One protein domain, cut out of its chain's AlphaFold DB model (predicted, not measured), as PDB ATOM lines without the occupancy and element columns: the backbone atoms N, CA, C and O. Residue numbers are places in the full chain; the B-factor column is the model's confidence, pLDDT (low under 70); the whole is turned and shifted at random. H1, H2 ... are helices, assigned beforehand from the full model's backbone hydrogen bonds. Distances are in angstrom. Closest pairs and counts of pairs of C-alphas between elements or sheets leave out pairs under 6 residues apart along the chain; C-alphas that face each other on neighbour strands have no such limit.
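What this domain is: This is residues 97 to 193 of the 410 residues of the protein "DUF2971 domain-containing protein" of Sinomicrobium pectinilyticum (UniProt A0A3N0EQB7). H1, H2 and H4 make a small triangle of helices, and the long H5 packs on H1, crossing it steeply. Tiny H3 is near H1; residues 145 to 150 stick out. The printed part, 97 residues with five named helices, H1 to H5, and no named strand, is all helix, compact with a radius of gyration of the C-alphas of 13.8 A, and spans 36 by 35 by 19 A.

How they stand to each other: H1, residues 99 to 113, touches H2, residues 128 to 136, in a helical hairpin with its residues 104 to 108 alone; the closest C-alphas, of Leu 108 and Tyr 131, are 7.1 A apart. H3, residues 140 to 144, is close to but not clearly touching H1; the closest C-alphas, of Thr 101 and Glu 141, are 6.9 A apart. H4, residues 156 to 165, touches H2 at a shallow tilt of 25 degrees, opposite ways; the closest C-alphas, of Ile 134 and Thr 159, are 6.2 A apart. H5, residues 169 to 193, touches H1 with residues 175 to 186 alone, at a steep tilt of 57 degrees; the closest C-alphas, of Ala 103 and Gly 182, are 4.4 A apart. Every O i to N i+4 pair is within hydrogen-bond range in H1, H2, H4 and H5; in H3 0 of 1 is, beside 1 of 2 O i to N i+3 pairs.

Where its parts are: H1 runs 20.8 A from C-alpha 99 at (132.669, 133.086, 133.466). H5 runs 36.4 A to C-alpha 193 at (138.460, 127.023, 121.616).

The domain as a whole: The two farthest C-alphas, of Thr 120 and Ile 193, are 40.1 A apart. The printed part has no cut; the links H1 to H2 and H3 to H4 are long. Residues 143 to 152 have pLDDT under 70.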
ATOM      1  N   VAL A  97     130.632 130.387 127.643       94.19
ATOM      2  CA  VAL A  97     130.774 129.806 128.992       94.19
ATOM      3  C   VAL A  97     130.274 130.805 130.032       94.19
ATOM      4  O   VAL A  97     130.275 132.013 129.787       94.19
ATOM      5  N   GLU A  98     129.853 130.317 131.195       93.75
ATOM      6  CA  GLU A  98     129.545 131.174 132.337       93.75
ATOM      7  C   GLU A  98     130.832 131.486 133.122       93.75
ATOM      8  O   GLU A  98     131.386 130.646 133.830       93.75
ATOM      9  N   THR A  99     131.346 132.703 132.951       93.88
ATOM     10  CA  THR A  99     132.669 133.086 133.466       93.88
ATOM     11  C   THR A  99     132.706 133.153 134.991       93.88
ATOM     12  O   THR A  99     133.722 132.788 135.584       93.88
ATOM     13  N   GLU A 100     131.615 133.557 135.644       92.12
ATOM     14  CA  GLU A 100     131.583 133.668 137.105       92.12
ATOM     15  C   GLU A 100     131.537 132.289 137.776       92.12
ATOM     16  O   GLU A 100     132.216 132.058 138.776       92.12
ATOM     17  N   THR A 101     130.834 131.322 137.186       94.50
ATOM     18  CA  THR A 101     130.821 129.924 137.627       94.50
ATOM     19  C   THR A 101     132.195 129.310 137.454       94.50
ATOM     20  O   THR A 101     132.679 128.637 138.363       94.50
ATOM     21  N   TYR A 102     132.867 129.582 136.335       96.81
ATOM     22  CA  TYR A 102     134.248 129.157 136.156       96.81
ATOM     23  C   TYR A 102     135.170 129.743 137.231       96.81
ATOM     24  O   TYR A 102     135.903 128.990 137.875       96.81
ATOM     25  N   ALA A 103     135.117 131.058 137.468       96.88
ATOM     26  CA  ALA A 103     135.946 131.724 138.474       96.88
ATOM     27  C   ALA A 103     135.674 131.189 139.890       96.88
ATOM     28  O   ALA A 103     136.619 130.917 140.632       96.88
ATOM     29  N   LYS A 104     134.404 130.936 140.236       95.88
ATOM     30  CA  LYS A 104     133.997 130.252 141.474       95.88
ATOM     31  C   LYS A 104     134.645 128.873 141.602       95.88
ATOM     32  O   LYS A 104     135.237 128.560 142.632       95.88
ATOM     33  N   LEU A 105     134.527 128.028 140.577       97.06
ATOM     34  CA  LEU A 105     135.073 126.667 140.619       97.06
ATOM     35  C   LEU A 105     136.605 126.672 140.668       97.06
ATOM     36  O   LEU A 105     137.198 125.840 141.353       97.06
ATOM     37  N   TYR A 106     137.238 127.626 139.985       98.06
ATOM     38  CA  TYR A 106     138.675 127.854 140.058       98.06
ATOM     39  C   TYR A 106     139.107 128.225 141.482       98.06
ATOM     40  O   TYR A 106     139.990 127.570 142.034       98.06
ATOM     41  N   LEU A 107     138.442 129.203 142.109       97.75
ATOM     42  CA  LEU A 107     138.684 129.595 143.500       97.75
ATOM     43  C   LEU A 107     138.607 128.381 144.437       97.75
ATOM     44  O   LEU A 107     139.547 128.127 145.185       97.75
ATOM     45  N   LEU A 108     137.525 127.601 144.367       97.69
ATOM     46  CA  LEU A 108     137.336 126.420 145.216       97.69
ATOM     47  C   LEU A 108     138.423 125.361 144.994       97.69
ATOM     48  O   LEU A 108     138.939 124.794 145.961       97.69
ATOM     49  N   ARG A 109     138.806 125.115 143.733       97.69
ATOM     50  CA  ARG A 109     139.895 124.195 143.383       97.69
ATOM     51  C   ARG A 109     141.215 124.641 144.005       97.69
ATOM     52  O   ARG A 109     141.906 123.818 144.602       97.69
ATOM     53  N   GLU A 110     141.559 125.918 143.882       97.88
ATOM     54  CA  GLU A 110     142.827 126.444 144.386       97.88
ATOM     55  C   GLU A 110     142.844 126.566 145.914       97.88
ATOM     56  O   GLU A 110     143.851 126.231 146.533       97.88
ATOM     57  N   LEU A 111     141.734 126.935 146.561       96.75
ATOM     58  CA  LEU A 111     141.634 126.892 148.025       96.75
ATOM     59  C   LEU A 111     141.863 125.474 148.557       96.75
ATOM     60  O   LEU A 111     142.610 125.296 149.519       96.75
ATOM     61  N   LYS A 112     141.289 124.464 147.891       96.44
ATOM     62  CA  LYS A 112     141.510 123.057 148.235       96.44
ATOM     63  C   LYS A 112     142.964 122.631 148.021       96.44
ATOM     64  O   LYS A 112     143.549 122.037 148.917       96.44
ATOM     65  N   ARG A 113     143.558 122.952 146.864       96.44
ATOM     66  CA  ARG A 113     144.958 122.613 146.532       96.44
ATOM     67  C   ARG A 113     145.969 123.235 147.492       96.44
ATOM     68  O   ARG A 113     146.978 122.613 147.791       96.44
ATOM     69  N   ASN A 114     145.691 124.442 147.975       96.00
ATOM     70  CA  ASN A 114     146.581 125.188 148.862       96.00
ATOM     71  C   ASN A 114     146.250 124.988 150.354       96.00
ATOM     72  O   ASN A 114     146.679 125.791 151.180       96.00
ATOM     73  N   ASN A 115     145.467 123.959 150.709       94.62
ATOM     74  CA  ASN A 115     145.086 123.641 152.092       94.62
ATOM     75  C   ASN A 115     144.466 124.834 152.854       94.62
ATOM     76  O   ASN A 115     144.686 125.017 154.048       94.62
ATOM     77  N   ARG A 116     143.675 125.668 152.163       94.06
ATOM     78  CA  ARG A 116     142.950 126.822 152.736       94.06
ATOM     79  C   ARG A 116     141.505 126.483 153.115       94.06
ATOM     80  O   ARG A 116     140.661 127.378 153.175       94.06
ATOM     81  N   ILE A 117     141.227 125.201 153.354       94.81
ATOM     82  CA  ILE A 117     139.937 124.697 153.829       94.81
ATOM     83  C   ILE A 117     140.159 124.021 155.181       94.81
ATOM     84  O   ILE A 117     140.977 123.110 155.284       94.81
ATOM     85  N   THR A 118     139.439 124.466 156.205       93.50
ATOM     86  CA  THR A 118     139.545 123.979 157.588       93.50
ATOM     87  C   THR A 118     138.218 123.399 158.073       93.50
ATOM     88  O   THR A 118     137.163 123.657 157.499       93.50
ATOM     89  N   ALA A 119     138.241 122.601 159.143       90.69
ATOM     90  CA  ALA A 119     137.006 122.069 159.728       90.69
ATOM     91  C   ALA A 119     136.123 123.186 160.313       90.69
ATOM     92  O   ALA A 119     134.904 123.163 160.161       90.69
ATOM     93  N   THR A 120     136.753 124.182 160.937       87.75
ATOM     94  CA  THR A 120     136.112 125.329 161.585       87.75
ATOM     95  C   THR A 120     136.445 126.634 160.864       87.75
ATOM     96  O   THR A 120     137.334 126.684 160.008       87.75
ATOM     97  N   GLU A 121     135.706 127.693 161.180       84.06
ATOM     98  CA  GLU A 121     135.933 129.030 160.633       84.06
ATOM     99  C   GLU A 121     137.233 129.628 161.183       84.06
ATOM    100  O   GLU A 121     137.478 129.612 162.389       84.06
ATOM    101  N   THR A 122     138.069 130.175 160.297       90.38
ATOM    102  CA  THR A 122     139.233 130.977 160.691       90.38
ATOM    103  C   THR A 122     139.297 132.261 159.858       90.38
ATOM    104  O   THR A 122     138.734 132.302 158.759       90.38
ATOM    105  N   PRO A 123     140.012 133.307 160.318       91.69
ATOM    106  CA  PRO A 123     140.218 134.519 159.525       91.69
ATOM    107  C   PRO A 123     141.053 134.308 158.249       91.69
ATOM    108  O   PRO A 123     141.001 135.149 157.357       91.69
ATOM    109  N   SER A 124     141.828 133.219 158.162       93.25
ATOM    110  CA  SER A 124     142.809 132.953 157.093       93.25
ATOM    111  C   SER A 124     142.458 131.771 156.174       93.25
ATOM    112  O   SER A 124     143.263 131.378 155.325       93.25
ATOM    113  N   SER A 125     141.287 131.165 156.359       94.25
ATOM    114  CA  SER A 125     140.784 130.028 155.579       94.25
ATOM    115  C   SER A 125     139.260 130.064 155.495       94.25
ATOM    116  O   SER A 125     138.597 130.820 156.212       94.25
ATOM    117  N   ILE A 126     138.695 129.216 154.637       96.44
ATOM    118  CA  ILE A 126     137.263 128.912 154.683       96.44
ATOM    119  C   ILE A 126     137.012 127.590 155.405       96.44
ATOM    120  O   ILE A 126     137.818 126.667 155.316       96.44
ATOM    121  N   SER A 127     135.890 127.480 156.106       96.38
ATOM    122  CA  SER A 127     135.438 126.229 156.700       96.38
ATOM    123  C   SER A 127     134.876 125.274 155.636       96.38
ATOM    124  O   SER A 127     134.497 125.684 154.535       96.38
ATOM    125  N   SER A 128     134.750 123.988 155.965       96.06
ATOM    126  CA  SER A 128     134.053 123.008 155.116       96.06
ATOM    127  C   SER A 128     132.607 123.420 154.803       96.06
ATOM    128  O   SER A 128     132.114 123.154 153.705       96.06
ATOM    129  N   LYS A 129     131.937 124.101 155.744       95.31
ATOM    130  CA  LYS A 129     130.589 124.652 155.563       95.31
ATOM    131  C   LYS A 129     130.596 125.790 154.540       95.31
ATOM    132  O   LYS A 129     129.854 125.726 153.566       95.31
ATOM    133  N   GLU A 130     131.487 126.767 154.699       96.06
ATOM    134  CA  GLU A 130     131.644 127.895 153.767       96.06
ATOM    135  C   GLU A 130     132.017 127.411 152.352       96.06
ATOM    136  O   GLU A 130     131.473 127.890 151.357       96.06
ATOM    137  N   TYR A 131     132.886 126.398 152.238       96.56
ATOM    138  CA  TYR A 131     133.196 125.751 150.957       96.56
ATOM    139  C   TYR A 131     131.938 125.184 150.290       96.56
ATOM    140  O   TYR A 131     131.710 125.396 149.096       96.56
ATOM    141  N   TRP A 132     131.114 124.460 151.053       95.25
ATOM    142  CA  TRP A 132     129.869 123.889 150.550       95.25
ATOM    143  C   TRP A 132     128.874 124.980 150.137       95.25
ATOM    144  O   TRP A 132     128.266 124.864 149.072       95.25
ATOM    145  N   GLU A 133     128.747 126.054 150.919       95.00
ATOM    146  CA  GLU A 133     127.880 127.197 150.615       95.00
ATOM    147  C   GLU A 133     128.294 127.896 149.318       95.00
ATOM    148  O   GLU A 133     127.453 128.127 148.448       95.00
ATOM    149  N   ILE A 134     129.591 128.171 149.131       95.31
ATOM    150  CA  ILE A 134     130.101 128.751 147.884       95.31
ATOM    151  C   ILE A 134     129.850 127.785 146.726       95.31
ATOM    152  O   ILE A 134     129.296 128.190 145.706       95.31
ATOM    153  N   ASN A 135     130.196 126.503 146.863       94.06
ATOM    154  CA  ASN A 135     130.032 125.514 145.796       94.06
ATOM    155  C   ASN A 135     128.571 125.357 145.345       94.06
ATOM    156  O   ASN A 135     128.310 125.203 144.152       94.06
ATOM    157  N   ASN A 136     127.626 125.417 146.285       91.44
ATOM    158  CA  ASN A 136     126.199 125.258 146.009       91.44
ATOM    159  C   ASN A 136     125.465 126.583 145.764       91.44
ATOM    160  O   ASN A 136     124.284 126.551 145.413       91.44
ATOM    161  N   SER A 137     126.141 127.727 145.899       92.00
ATOM    162  CA  SER A 137     125.577 129.045 145.599       92.00
ATOM    163  C   SER A 137     125.095 129.144 144.153       92.00
ATOM    164  O   SER A 137     125.647 128.530 143.231       92.00
ATOM    165  N   TRP A 138     124.044 129.937 143.962       89.88
ATOM    166  CA  TRP A 138     123.396 130.083 142.669       89.88
ATOM    167  C   TRP A 138     124.288 130.813 141.661       89.88
ATOM    168  O   TRP A 138     125.008 131.760 142.001       89.88
ATOM    169  N   SER A 139     124.223 130.376 140.407       86.38
ATOM    170  CA  SER A 139     124.915 130.982 139.274       86.38
ATOM    171  C   SER A 139     124.076 130.926 138.000       86.38
ATOM    172  O   SER A 139     123.177 130.101 137.871       86.38
ATOM    173  N   LYS A 140     124.406 131.761 137.008       81.62
ATOM    174  CA  LYS A 140     123.685 131.794 135.721       81.62
ATOM    175  C   LYS A 140     123.780 130.479 134.928       81.62
ATOM    176  O   LYS A 140     122.968 130.242 134.039       81.62
ATOM    177  N   GLU A 141     124.754 129.613 135.219       81.94
ATOM    178  CA  GLU A 141     124.847 128.279 134.603       81.94
ATOM    179  C   GLU A 141     123.703 127.355 135.075       81.94
ATOM    180  O   GLU A 141     123.292 126.452 134.343       81.94
ATOM    181  N   ASP A 142     123.127 127.605 136.259       74.62
ATOM    182  CA  ASP A 142     121.971 126.862 136.773       74.62
ATOM    183  C   ASP A 142     120.697 127.137 135.951       74.62
ATOM    184  O   ASP A 142     119.956 126.198 135.656       74.62
ATOM    185  N   GLU A 143     120.480 128.387 135.520       68.25
ATOM    186  CA  GLU A 143     119.320 128.783 134.701       68.25
ATOM    187  C   GLU A 143     119.282 128.024 133.368       68.25
ATOM    188  O   GLU A 143     118.232 127.568 132.919       68.25
ATOM    189  N   THR A 144     120.449 127.835 132.744       61.53
ATOM    190  CA  THR A 144     120.566 127.178 131.434       61.53
ATOM    191  C   THR A 144     120.359 125.666 131.458       61.53
ATOM    192  O   THR A 144     120.106 125.078 130.411       61.53
ATOM    193  N   ASN A 145     120.429 125.026 132.628       59.59
ATOM    194  CA  ASN A 145     120.259 123.577 132.779       59.59
ATOM    195  C   ASN A 145     118.807 123.165 133.091       59.59
ATOM    196  O   ASN A 145     118.574 122.061 133.580       59.59
ATOM    197  N   GLY A 146     117.826 124.051 132.874       53.97
ATOM    198  CA  GLY A 146     116.417 123.771 133.176       53.97
ATOM    199  C   GLY A 146     116.102 123.699 134.675       53.97
ATOM    200  O   GLY A 146     115.003 123.302 135.054       53.97
ATOM    201  N   ARG A 147     117.036 124.107 135.548       54.66
ATOM    202  CA  ARG A 147     116.794 124.285 136.987       54.66
ATOM    203  C   ARG A 147     116.178 125.671 137.194       54.66
ATOM    204  O   ARG A 147     116.869 126.651 137.450       54.66
ATOM    205  N   VAL A 148     114.871 125.758 136.977       52.31
ATOM    206  CA  VAL A 148     114.092 127.001 136.881       52.31
ATOM    207  C   VAL A 148     113.963 127.752 138.225       52.31
ATOM    208  O   VAL A 148     113.399 127.250 139.193       52.31
ATOM    209  N   ILE A 149     114.484 128.987 138.225       49.44
ATOM    210  CA  ILE A 149     113.881 130.281 138.641       49.44
ATOM    211  C   ILE A 149     113.534 130.534 140.131       49.44
ATOM    212  O   ILE A 149     113.606 131.686 140.546       49.44
ATOM    213  N   TYR A 150     113.315 129.529 140.986       50.88
ATOM    214  CA  TYR A 150     113.062 129.727 142.438       50.88
ATOM    215  C   TYR A 150     114.136 129.094 143.318       50.88
ATOM    216  O   TYR A 150     113.883 128.380 144.288       50.88
ATOM    217  N   SER A 151     115.390 129.327 142.958       56.00
ATOM    218  CA  SER A 151     116.494 128.962 143.825       56.00
ATOM    219  C   SER A 151     116.507 129.911 145.029       56.00
ATOM    220  O   SER A 151     117.078 130.990 144.929       56.00
ATOM    221  N   ASN A 152     116.003 129.478 146.192       68.50
ATOM    222  CA  ASN A 152     116.248 130.143 147.492       68.50
ATOM    223  C   ASN A 152     117.750 130.218 147.856       68.50
ATOM    224  O   ASN A 152     118.124 130.707 148.921       68.50
ATOM    225  N   ARG A 153     118.638 129.697 146.996       82.81
ATOM    226  CA  ARG A 153     120.085 129.767 147.171       82.81
ATOM    227  C   ARG A 153     120.563 131.182 146.867       82.81
ATOM    228  O   ARG A 153     120.302 131.724 145.794       82.81
ATOM    229  N   ARG A 154     121.338 131.731 147.797       88.00
ATOM    230  CA  ARG A 154     122.045 133.004 147.650       88.00
ATOM    231  C   ARG A 154     122.954 132.981 146.411       88.00
ATOM    232  O   ARG A 154     123.529 131.941 146.067       88.00
ATOM    233  N   SER A 155     123.056 134.118 145.720       91.06
ATOM    234  CA  SER A 155     123.901 134.244 144.529       91.06
ATOM    235  C   SER A 155     125.377 134.053 144.876       91.06
ATOM    236  O   SER A 155     125.814 134.425 145.963       91.06
ATOM    237  N   THR A 156     126.156 133.518 143.932       91.44
ATOM    238  CA  THR A 156     127.605 133.295 144.096       91.44
ATOM    239  C   THR A 156     128.317 134.547 144.607       91.44
ATOM    240  O   THR A 156     129.082 134.468 145.565       91.44
ATOM    241  N   PHE A 157     128.014 135.705 144.014       91.62
ATOM    242  CA  PHE A 157     128.573 136.988 144.428       91.62
ATOM    243  C   PHE A 157     128.254 137.298 145.894       91.62
ATOM    244  O   PHE A 157     129.162 137.521 146.690       91.62
ATOM    245  N   MET A 158     126.971 137.247 146.271       92.81
ATOM    246  CA  MET A 158     126.543 137.597 147.625       92.81
ATOM    247  C   MET A 158     127.061 136.604 148.669       92.81
ATOM    248  O   MET A 158     127.329 137.024 149.789       92.81
ATOM    249  N   THR A 159     127.164 135.314 148.333       94.62
ATOM    250  CA  THR A 159     127.698 134.273 149.224       94.62
ATOM    251  C   THR A 159     129.185 134.480 149.483       94.62
ATOM    252  O   THR A 159     129.602 134.502 150.639       94.62
ATOM    253  N   ILE A 160     129.980 134.678 148.423       94.44
ATOM    254  CA  ILE A 160     131.416 134.955 148.551       94.44
ATOM    255  C   ILE A 160     131.628 136.233 149.363       94.44
ATOM    256  O   ILE A 160     132.410 136.217 150.308       94.44
ATOM    257  N   TYR A 161     130.885 137.298 149.050       94.00
ATOM    258  CA  TYR A 161     130.965 138.571 149.758       94.00
ATOM    259  C   TYR A 161     130.743 138.406 151.270       94.00
ATOM    260  O   TYR A 161     131.622 138.763 152.050       94.00
ATOM    261  N   SER A 162     129.639 137.776 151.697       94.44
ATOM    262  CA  SER A 162     129.354 137.609 153.134       94.44
ATOM    263  C   SER A 162     130.355 136.729 153.868       94.44
ATOM    264  O   SER A 162     130.660 136.980 155.028       94.44
ATOM    265  N   ILE A 163     130.855 135.680 153.212       94.69
ATOM    266  CA  ILE A 163     131.859 134.804 153.822       94.69
ATOM    267  C   ILE A 163     133.166 135.576 153.979       94.69
ATOM    268  O   ILE A 163     133.832 135.478 155.009       94.69
ATOM    269  N   PHE A 164     133.538 136.351 152.960       94.75
ATOM    270  CA  PHE A 164     134.811 137.051 152.940       94.75
ATOM    271  C   PHE A 164     134.823 138.249 153.874       94.75
ATOM    272  O   PHE A 164     135.887 138.513 154.413       94.75
ATOM    273  N   GLU A 165     133.700 138.919 154.158       93.81
ATOM    274  CA  GLU A 165     133.634 140.018 155.140       93.81
ATOM    275  C   GLU A 165     134.275 139.654 156.487       93.81
ATOM    276  O   GLU A 165     135.055 140.450 157.017       93.81
ATOM    277  N   ASN A 166     134.068 138.418 156.953       92.50
ATOM    278  CA  ASN A 166     134.593 137.891 158.218       92.50
ATOM    279  C   ASN A 166     136.057 137.410 158.151       92.50
ATOM    280  O   ASN A 166     136.585 136.875 159.127       92.50
ATOM    281  N   LYS A 167     136.730 137.557 157.004       95.62
ATOM    282  CA  LYS A 167     138.124 137.132 156.802       95.62
ATOM    283  C   LYS A 167     139.097 138.295 156.965       95.62
ATOM    284  O   LYS A 167     138.744 139.468 156.806       95.62
ATOM    285  N   ASN A 168     140.347 137.964 157.275       96.56
ATOM    286  CA  ASN A 168     141.408 138.957 157.362       96.56
ATOM    287  C   ASN A 168     141.753 139.527 155.971       96.56
ATOM    288  O   ASN A 168     141.374 138.980 154.931       96.56
ATOM    289  N   LYS A 169     142.458 140.662 155.961       96.88
ATOM    290  CA  LYS A 169     142.834 141.371 154.731       96.88
ATOM    291  C   LYS A 169     143.638 140.479 153.777       96.88
ATOM    292  O   LYS A 169     143.309 140.411 152.596       96.88
ATOM    293  N   ASP A 170     144.611 139.738 154.298       96.56
ATOM    294  CA  ASP A 170     145.489 138.885 153.490       96.56
ATOM    295  C   ASP A 170     144.718 137.784 152.754       96.56
ATOM    296  O   ASP A 170     144.988 137.499 151.584       96.56
ATOM    297  N   PHE A 171     143.730 137.173 153.414       96.06
ATOM    298  CA  PHE A 171     142.882 136.156 152.804       96.06
ATOM    299  C   PHE A 171     141.960 136.750 151.741       96.06
ATOM    300  O   PHE A 171     141.838 136.162 150.667       96.06
ATOM    301  N   LYS A 172     141.350 137.914 152.010       96.50
ATOM    302  CA  LYS A 172     140.522 138.640 151.030       96.50
ATOM    303  C   LYS A 172     141.321 138.910 149.755       96.50
ATOM    304  O   LYS A 172     140.937 138.458 148.681       96.50
ATOM    305  N   GLU A 173     142.499 139.520 149.892       96.94
ATOM    306  CA  GLU A 173     143.384 139.805 148.758       96.94
ATOM    307  C   GLU A 173     143.847 138.532 148.038       96.94
ATOM    308  O   GLU A 173     143.948 138.495 146.809       96.94
ATOM    309  N   TYR A 174     144.137 137.462 148.782       96.44
ATOM    310  CA  TYR A 174     144.488 136.170 148.200       96.44
ATOM    311  C   TYR A 174     143.342 135.589 147.363       96.44
ATOM    312  O   TYR A 174     143.569 135.169 146.225       96.44
ATOM    313  N   ALA A 175     142.121 135.589 147.890       96.25
ATOM    314  CA  ALA A 175     140.957 135.060 147.201       96.25
ATOM    315  C   ALA A 175     140.564 135.912 145.981       96.25
ATOM    316  O   ALA A 175     140.261 135.350 144.926       96.25
ATOM    317  N   ASP A 176     140.673 137.240 146.067       96.44
ATOM    318  CA  ASP A 176     140.460 138.148 144.933       96.44
ATOM    319  C   ASP A 176     141.461 137.881 143.803       96.44
ATOM    320  O   ASP A 176     141.077 137.781 142.631       96.44
ATOM    321  N   ARG A 177     142.740 137.652 144.142       97.94
ATOM    322  CA  ARG A 177     143.755 137.228 143.163       97.94
ATOM    323  C   ARG A 177     143.395 135.896 142.505       97.94
ATOM    324  O   ARG A 177     143.620 135.743 141.304       97.94
ATOM    325  N   LEU A 178     142.846 134.931 143.248       98.00
ATOM    326  CA  LEU A 178     142.401 133.653 142.679       98.00
ATOM    327  C   LEU A 178     141.203 133.826 141.740       98.00
ATOM    328  O   LEU A 178     141.206 133.255 140.652       98.00
ATOM    329  N   LEU A 179     140.209 134.635 142.114       97.44
ATOM    330  CA  LEU A 179     139.062 134.939 141.255       97.44
ATOM    331  C   LEU A 179     139.505 135.622 139.956       97.44
ATOM    332  O   LEU A 179     139.074 135.225 138.873       97.44
ATOM    333  N   TYR A 180     140.412 136.599 140.045       97.75
ATOM    334  CA  TYR A 180     141.008 137.242 138.875       97.75
ATOM    335  C   TYR A 180     141.741 136.232 137.978       97.75
ATOM    336  O   TYR A 180     141.455 136.155 136.782       97.75
ATOM    337  N   LYS A 181     142.616 135.393 138.553       98.12
ATOM    338  CA  LYS A 181     143.313 134.322 137.815       98.12
ATOM    339  C   LYS A 181     142.337 133.367 137.127       98.12
ATOM    340  O   LYS A 181     142.549 133.023 135.967       98.12
ATOM    341  N   GLY A 182     141.247 132.994 137.798       97.88
ATOM    342  CA  GLY A 182     140.191 132.159 137.228       97.88
ATOM    343  C   GLY A 182     139.530 132.797 136.002       97.88
ATOM    344  O   GLY A 182     139.373 132.130 134.981       97.88
ATOM    345  N   ARG A 183     139.201 134.096 136.053       97.62
ATOM    346  CA  ARG A 183     138.633 134.823 134.899       97.62
ATOM    347  C   ARG A 183     139.610 134.887 133.723       97.62
ATOM    348  O   ARG A 183     139.212 134.617 132.590       97.62
ATOM    349  N   VAL A 184     140.884 135.176 133.988       97.31
ATOM    350  CA  VAL A 184     141.936 135.214 132.956       97.31
ATOM    351  C   VAL A 184     142.148 133.832 132.326       97.31
ATOM    352  O   VAL A 184     142.214 133.718 131.100       97.31
ATOM    353  N   GLU A 185     142.199 132.759 133.126       96.81
ATOM    354  CA  GLU A 185     142.312 131.391 132.600       96.81
ATOM    355  C   GLU A 185     141.097 131.013 131.745       96.81
ATOM    356  O   GLU A 185     141.271 130.460 130.655       96.81
ATOM    357  N   CYS A 186     139.886 131.354 132.196       97.25
ATOM    358  CA  CYS A 186     138.646 131.133 131.454       97.25
ATOM    359  C   CYS A 186     138.704 131.779 130.064       97.25
ATOM    360  O   CYS A 186     138.537 131.100 129.048       97.25
ATOM    361  N   GLN A 187     139.016 133.078 130.014       95.81
ATOM    362  CA  GLN A 187     139.129 133.835 128.766       95.81
ATOM    363  C   GLN A 187     140.187 133.238 127.838       95.81
ATOM    364  O   GLN A 187     139.938 133.063 126.646       95.81
ATOM    365  N   ARG A 188     141.350 132.858 128.382       95.12
ATOM    366  CA  ARG A 188     142.429 132.234 127.609       95.12
ATOM    367  C   ARG A 188     142.000 130.898 127.002       95.12
ATOM    368  O   ARG A 188     142.261 130.662 125.819       95.12
ATOM    369  N   LYS A 189     141.329 130.034 127.772       96.12
ATOM    370  CA  LYS A 189     140.823 128.740 127.284       96.12
ATOM    371  C   LYS A 189     139.748 128.921 126.217       96.12
ATOM    372  O   LYS A 189     139.830 128.306 125.161       96.12
ATOM    373  N   ILE A 190     138.788 129.815 126.439       94.69
ATOM    374  CA  ILE A 190     137.729 130.098 125.464       94.69
ATOM    375  C   ILE A 190     138.282 130.710 124.182       94.69
ATOM    376  O   ILE A 190     137.852 130.318 123.102       94.69
ATOM    377  N   LYS A 191     139.267 131.610 124.272       93.00
ATOM    378  CA  LYS A 191     139.953 132.149 123.091       93.00
ATOM    379  C   LYS A 191     140.577 131.031 122.249       93.00
ATOM    380  O   LYS A 191     140.407 131.048 121.039       93.00
ATOM    381  N   ASN A 192     141.218 130.046 122.886       92.25
ATOM    382  CA  ASN A 192     141.789 128.881 122.197       92.25
ATOM    383  C   ASN A 192     140.717 127.999 121.535       92.25
ATOM    384  O   ASN A 192     140.909 127.527 120.420       92.25
ATOM    385  N   ILE A 193     139.574 127.792 122.195       92.62
ATOM    386  CA  ILE A 193     138.460 127.023 121.616       92.62
ATOM    387  C   ILE A 193     137.847 127.776 120.430       92.62
ATOM    388  O   ILE A 193     137.529 127.186 119.405       92.62
TER     389      ILE A 193